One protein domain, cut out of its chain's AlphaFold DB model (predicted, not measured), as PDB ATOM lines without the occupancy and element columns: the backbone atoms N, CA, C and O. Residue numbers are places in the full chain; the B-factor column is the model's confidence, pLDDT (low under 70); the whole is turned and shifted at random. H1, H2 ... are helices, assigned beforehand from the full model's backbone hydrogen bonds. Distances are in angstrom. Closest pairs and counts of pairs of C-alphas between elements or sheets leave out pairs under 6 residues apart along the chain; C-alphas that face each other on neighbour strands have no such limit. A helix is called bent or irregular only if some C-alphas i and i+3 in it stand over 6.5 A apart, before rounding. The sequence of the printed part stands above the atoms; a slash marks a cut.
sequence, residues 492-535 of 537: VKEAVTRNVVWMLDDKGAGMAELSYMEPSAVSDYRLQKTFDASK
ATOM      1  N   VAL A 492     -44.511   7.539   9.885       90.62
ATOM      2  CA  VAL A 492     -45.383   8.306  10.789       90.62
ATOM      3  C   VAL A 492     -44.565   8.966  11.899       90.62
ATOM      4  O   VAL A 492     -44.734  10.158  12.150       90.62
ATOM      5  N   LYS A 493     -43.634   8.235  12.529       90.88
ATOM      6  CA  LYS A 493     -42.741   8.794  13.559       90.88
ATOM      7  C   LYS A 493     -41.923   9.962  13.024       90.88
ATOM      8  O   LYS A 493     -41.866  11.004  13.673       90.88
ATOM      9  N   GLU A 494     -41.303   9.807  11.859       92.69
ATOM     10  CA  GLU A 494     -40.479  10.860  11.266       92.69
ATOM     11  C   GLU A 494     -41.323  12.066  10.828       92.69
ATOM     12  O   GLU A 494     -40.937  13.205  11.082       92.69
ATOM     13  N   ALA A 495     -42.499  11.843  10.233       89.56
ATOM     14  CA  ALA A 495     -43.417  12.909   9.840       89.56
ATOM     15  C   ALA A 495     -43.855  13.748  11.050       89.56
ATOM     16  O   ALA A 495     -43.711  14.970  11.036       89.56
ATOM     17  N   VAL A 496     -44.295  13.091  12.130       87.00
ATOM     18  CA  VAL A 496     -44.663  13.767  13.384       87.00
ATOM     19  C   VAL A 496     -43.459  14.503  13.973       87.00
ATOM     20  O   VAL A 496     -43.583  15.668  14.341       87.00
ATOM     21  N   THR A 497     -42.278  13.873  13.994       89.25
ATOM     22  CA  THR A 497     -41.041  14.477  14.522       89.25
ATOM     23  C   THR A 497     -40.657  15.749  13.762       89.25
ATOM     24  O   THR A 497     -40.334  16.761  14.381       89.25
ATOM     25  N   ARG A 498     -40.743  15.745  12.424       87.38
ATOM     26  CA  ARG A 498     -40.481  16.936  11.592       87.38
ATOM     27  C   ARG A 498     -41.490  18.048  11.832       87.38
ATOM     28  O   ARG A 498     -41.131  19.220  11.723       87.38
ATOM     29  N   ASN A 499     -42.725  17.683  12.157       86.69
ATOM     30  CA  ASN A 499     -43.800  18.637  12.365       86.69
ATOM     31  C   ASN A 499     -43.746  19.331  13.735       86.69
ATOM     32  O   ASN A 499     -44.346  20.388  13.900       86.69
ATOM     33  N   VAL A 500     -42.984  18.797  14.701       87.88
ATOM     34  CA  VAL A 500     -42.838  19.391  16.045       87.88
ATOM     35  C   VAL A 500     -42.417  20.861  15.981       87.88
ATOM     36  O   VAL A 500     -42.917  21.670  16.754       87.88
ATOM     37  N   VAL A 501     -41.544  21.240  15.040       86.81
ATOM     38  CA  VAL A 501     -41.111  22.640  14.896       86.81
ATOM     39  C   VAL A 501     -42.301  23.548  14.585       86.81
ATOM     40  O   VAL A 501     -42.515  24.524  15.291       86.81
ATOM     41  N   TRP A 502     -43.110  23.204  13.581       85.06
ATOM     42  CA  TRP A 502     -44.288  23.990  13.202       85.06
ATOM     43  C   TRP A 502     -45.414  23.901  14.230       85.06
ATOM     44  O   TRP A 502     -46.215  24.816  14.356       85.06
ATOM     45  N   MET A 503     -45.474  22.816  14.994       87.19
ATOM     46  CA  MET A 503     -46.440  22.659  16.072       87.19
ATOM     47  C   MET A 503     -46.196  23.649  17.216       87.19
ATOM     48  O   MET A 503     -47.143  24.245  17.728       87.19
ATOM     49  N   LEU A 504     -44.933  23.817  17.613       89.38
ATOM     50  CA  LEU A 504     -44.552  24.680  18.732       89.38
ATOM     51  C   LEU A 504     -44.398  26.151  18.321       89.38
ATOM     52  O   LEU A 504     -44.638  27.031  19.143       89.38
ATOM     53  N   ASP A 505     -43.984  26.411  17.079       87.06
ATOM     54  CA  ASP A 505     -43.743  27.759  16.558       87.06
ATOM     55  C   ASP A 505     -45.060  28.529  16.372       87.06
ATOM     56  O   ASP A 505     -46.060  28.015  15.863       87.06
ATOM     57  N   ASP A 506     -45.044  29.792  16.770       83.50
ATOM     58  CA  ASP A 506     -46.135  30.758  16.687       83.50
ATOM     59  C   ASP A 506     -46.530  31.120  15.243       83.50
ATOM     60  O   ASP A 506     -47.650  31.573  15.006       83.50
ATOM     61  N   LYS A 507     -45.667  30.854  14.255       80.94
ATOM     62  CA  LYS A 507     -45.997  30.921  12.819       80.94
ATOM     63  C   LYS A 507     -46.694  29.664  12.297       80.94
ATOM     64  O   LYS A 507     -47.180  29.687  11.165       80.94
ATOM     65  N   GLY A 508     -46.692  28.576  13.064       82.06
ATOM     66  CA  GLY A 508     -47.412  27.345  12.758       82.06
ATOM     67  C   GLY A 508     -48.657  27.202  13.632       82.06
ATOM     68  O   GLY A 508     -49.573  28.016  13.531       82.06
ATOM     69  N   ALA A 509     -48.719  26.162  14.465       82.56
ATOM     70  CA  ALA A 509     -49.867  25.914  15.340       82.56
ATOM     71  C   ALA A 509     -49.812  26.705  16.662       82.56
ATOM     72  O   ALA A 509     -50.831  26.795  17.348       82.56
ATOM     73  N   GLY A 510     -48.653  27.273  17.023       86.06
ATOM     74  CA  GLY A 510     -48.478  28.101  18.218       86.06
ATOM     75  C   GLY A 510     -48.727  27.375  19.541       86.06
ATOM     76  O   GLY A 510     -49.052  28.023  20.533       86.06
ATOM     77  N   MET A 511     -48.590  26.046  19.566       88.94
ATOM     78  CA  MET A 511     -48.874  25.208  20.735       88.94
ATOM     79  C   MET A 511     -47.622  25.006  21.597       88.94
ATOM     80  O   MET A 511     -47.194  23.877  21.863       88.94
ATOM     81  N   ALA A 512     -46.985  26.106  22.009       89.62
ATOM     82  CA  ALA A 512     -45.738  26.083  22.777       89.62
ATOM     83  C   ALA A 512     -45.853  25.287  24.094       89.62
ATOM     84  O   ALA A 512     -44.858  24.744  24.581       89.62
ATOM     85  N   GLU A 513     -47.061  25.157  24.651       88.50
ATOM     86  CA  GLU A 513     -47.358  24.348  25.833       88.50
ATOM     87  C   GLU A 513     -46.986  22.867  25.669       88.50
ATOM     88  O   GLU A 513     -46.628  22.214  26.648       88.50
ATOM     89  N   LEU A 514     -46.982  22.336  24.439       88.69
ATOM     90  CA  LEU A 514     -46.655  20.931  24.168       88.69
ATOM     91  C   LEU A 514     -45.165  20.601  24.347       88.69
ATOM     92  O   LEU A 514     -44.791  19.421  24.316       88.69
ATOM     93  N   SER A 515     -44.327  21.623  24.550       87.69
ATOM     94  CA  SER A 515     -42.925  21.468  24.955       87.69
ATOM     95  C   SER A 515     -42.777  20.936  26.384       87.69
ATOM     96  O   SER A 515     -41.745  20.348  26.714       87.69
ATOM     97  N   TYR A 516     -43.805  21.091  27.225       88.31
ATOM     98  CA  TYR A 516     -43.801  20.543  28.573       88.31
ATOM     99  C   TYR A 516     -43.955  19.018  28.537       88.31
ATOM    100  O   TYR A 516     -44.913  18.466  27.991       88.31
ATOM    101  N   MET A 517     -42.989  18.325  29.139       85.81
ATOM    102  CA  MET A 517     -42.994  16.870  29.256       85.81
ATOM    103  C   MET A 517     -43.678  16.472  30.563       85.81
ATOM    104  O   MET A 517     -43.107  16.617  31.643       85.81
ATOM    105  N   GLU A 518     -44.913  15.986  30.459       85.75
ATOM    106  CA  GLU A 518     -45.679  15.500  31.607       85.75
ATOM    107  C   GLU A 518     -45.020  14.264  32.259       85.75
ATOM    108  O   GLU A 518     -44.343  13.495  31.575       85.75
ATOM    109  N   PRO A 519     -45.221  14.031  33.573       86.75
ATOM    110  CA  PRO A 519     -44.650  12.873  34.271       86.75
ATOM    111  C   PRO A 519     -45.251  11.526  33.848       86.75
ATOM    112  O   PRO A 519     -44.658  10.479  34.105       86.75
ATOM    113  N   SER A 520     -46.453  11.530  33.263       87.94
ATOM    114  CA  SER A 520     -47.102  10.320  32.768       87.94
ATOM    115  C   SER A 520     -46.431   9.833  31.484       87.94
ATOM    116  O   SER A 520     -46.043  10.615  30.619       87.94
ATOM    117  N   ALA A 521     -46.331   8.510  31.330       86.06
ATOM    118  CA  ALA A 521     -45.763   7.906  30.124       86.06
ATOM    119  C   ALA A 521     -46.588   8.218  28.859       86.06
ATOM    120  O   ALA A 521     -46.043   8.267  27.759       86.06
ATOM    121  N   VAL A 522     -47.898   8.434  29.023       87.50
ATOM    122  CA  VAL A 522     -48.826   8.831  27.962       87.50
ATOM    123  C   VAL A 522     -49.637  10.028  28.449       87.50
ATOM    124  O   VAL A 522     -50.073  10.066  29.601       87.50
ATOM    125  N   SER A 523     -49.817  11.007  27.569       89.44
ATOM    126  CA  SER A 523     -50.646  12.188  27.800       89.44
ATOM    127  C   SER A 523     -51.704  12.267  26.709       89.44
ATOM    128  O   SER A 523     -51.381  12.538  25.550       89.44
ATOM    129  N   ASP A 524     -52.966  12.042  27.077       89.38
ATOM    130  CA  ASP A 524     -54.094  12.131  26.144       89.38
ATOM    131  C   ASP A 524     -54.224  13.543  25.566       89.38
ATOM    132  O   ASP A 524     -54.522  13.718  24.384       89.38
ATOM    133  N   TYR A 525     -53.918  14.559  26.379       88.75
ATOM    134  CA  TYR A 525     -53.885  15.946  25.937       88.75
ATOM    135  C   TYR A 525     -52.839  16.151  24.841       88.75
ATOM    136  O   TYR A 525     -53.169  16.662  23.768       88.75
ATOM    137  N   ARG A 526     -51.591  15.710  25.063       87.50
ATOM    138  CA  ARG A 526     -50.538  15.852  24.049       87.50
ATOM    139  C   ARG A 526     -50.845  15.039  22.804       87.50
ATOM    140  O   ARG A 526     -50.624  15.556  21.716       87.50
ATOM    141  N   LEU A 527     -51.381  13.824  22.926       87.62
ATOM    142  CA  LEU A 527     -51.791  13.021  21.769       87.62
ATOM    143  C   LEU A 527     -52.836  13.755  20.923       87.62
ATOM    144  O   LEU A 527     -52.640  13.934  19.720       87.62
ATOM    145  N   GLN A 528     -53.901  14.245  21.560       88.75
ATOM    146  CA  GLN A 528     -54.970  14.966  20.879       88.75
ATOM    147  C   GLN A 528     -54.458  16.253  20.222       88.75
ATOM    148  O   GLN A 528     -54.733  16.503  19.051       88.75
ATOM    149  N   LYS A 529     -53.668  17.055  20.944       88.06
ATOM    150  CA  LYS A 529     -53.128  18.318  20.422       88.06
ATOM    151  C   LYS A 529     -52.091  18.116  19.325       88.06
ATOM    152  O   LYS A 529     -52.116  18.848  18.341       88.06
ATOM    153  N   THR A 530     -51.254  17.086  19.434       86.12
ATOM    154  CA  THR A 530     -50.319  16.678  18.370       86.12
ATOM    155  C   THR A 530     -51.085  16.310  17.101       86.12
ATOM    156  O   THR A 530     -50.708  16.736  16.009       86.12
ATOM    157  N   PHE A 531     -52.183  15.558  17.232       85.00
ATOM    158  CA  PHE A 531     -53.043  15.210  16.104       85.00
ATOM    159  C   PHE A 531     -53.721  16.444  15.495       85.00
ATOM    160  O   PHE A 531     -53.669  16.636  14.283       85.00
ATOM    161  N   ASP A 532     -54.305  17.315  16.321       82.25
ATOM    162  CA  ASP A 532     -54.974  18.536  15.863       82.25
ATOM    163  C   ASP A 532     -54.017  19.495  15.143       82.25
ATOM    164  O   ASP A 532     -54.375  20.047  14.102       82.25
ATOM    165  N   ALA A 533     -52.789  19.640  15.644       78.75
ATOM    166  CA  ALA A 533     -51.744  20.440  15.011       78.75
ATOM    167  C   ALA A 533     -51.231  19.841  13.689       78.75
ATOM    168  O   ALA A 533     -50.675  20.565  12.869       78.75
ATOM    169  N   SER A 534     -51.438  18.541  13.458       72.94
ATOM    170  CA  SER A 534     -50.956  17.836  12.263       72.94
ATOM    171  C   SER A 534     -51.979  17.764  11.120       72.94
ATOM    172  O   SER A 534     -51.705  17.149  10.096       72.94
ATOM    173  N   LYS A 535     -53.163  18.382  11.261       64.81
ATOM    174  CA  LYS A 535     -54.239  18.331  10.245       64.81
ATOM    175  C   LYS A 535     -53.949  19.119   8.963       64.81
ATOM    176  O   LYS A 535     -54.604  18.879   7.955       64.81
TER     177      LYS A 535
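What this domain is: This is residues 492 to 535 of the 537 residues of the protein "UBC core domain-containing protein" of Hortaea thailandica (UniProt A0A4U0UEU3). Two helices, H1 and H3, come near each other close to their last residues and stand about perpendicular, as a loose L, while the one-turn helix H2 packs on the end of H1 at residues 503 to 504. The chain between H2 and H3 swings outward before it folds back into H3, and residues 519 to 524 stick out from the rest. The printed part has 44 residues with three named helices, in the order H1, H2, H3, and no named strand; its class is all helix. It is compact, with a radius of gyration of the C-alphas of 10.1 A, and it spans 28 by 22 by 14 A.

Where its parts are: H1, residues 492 to 504, begins with C-alpha 492 at (-45.383, 8.306, 10.789) and is 18.2 A long from first to last C-alpha. It is irregular, but only just: C-alphas 498 and 501 are 6.6 A apart, where about 5 A is the distance in a regular helix. H2, residues 512 to 515, measures 5.8 A, and its C-alpha 512 is at (-45.738, 26.083, 22.777). H3, residues 524 to 533, is 14.1 A long and ends with C-alpha 533 at (-51.744, 20.440, 15.011).

How they stand to each other: H1 touches H2 with residues 503 to 504 alone, and the closest C-alphas, those of Leu 504 and Ala 512, are 4.4 A apart. H1 and H3 are close but not clearly touching, with the C-alphas of Met 503 and Ala 533 the closest at 5.8 A. The lines of these two helices stand at 82 degrees, about perpendicular; the line of H1 is a rough one. H2 and H3 are also close but not clearly touching, and their closest C-alphas, those of Leu 514 and Arg 526, are 6.4 A apart. In H3 every pair of O i and N i+4 is within hydrogen-bond range, and in H1 7 of 9 are; H2, with 4 residues, is too short for such a pair, and its 1 pair of O i and N i+3 is within range.

The domain as a whole: The two C-alphas farthest apart are those of Lys 507 and Ala 521, at 28.8 A, while the first and last printed C-alphas, of Val 492 and Lys 535, are 13.4 A apart. The printed part has no cut. The links from H1 to H2, with 7 residues, and from H2 to H3, with 8, are both short. Residues 519 to 524 stand free. The mean pLDDT of the printed part is 86.2, and residue 535 is the one printed residue under 70.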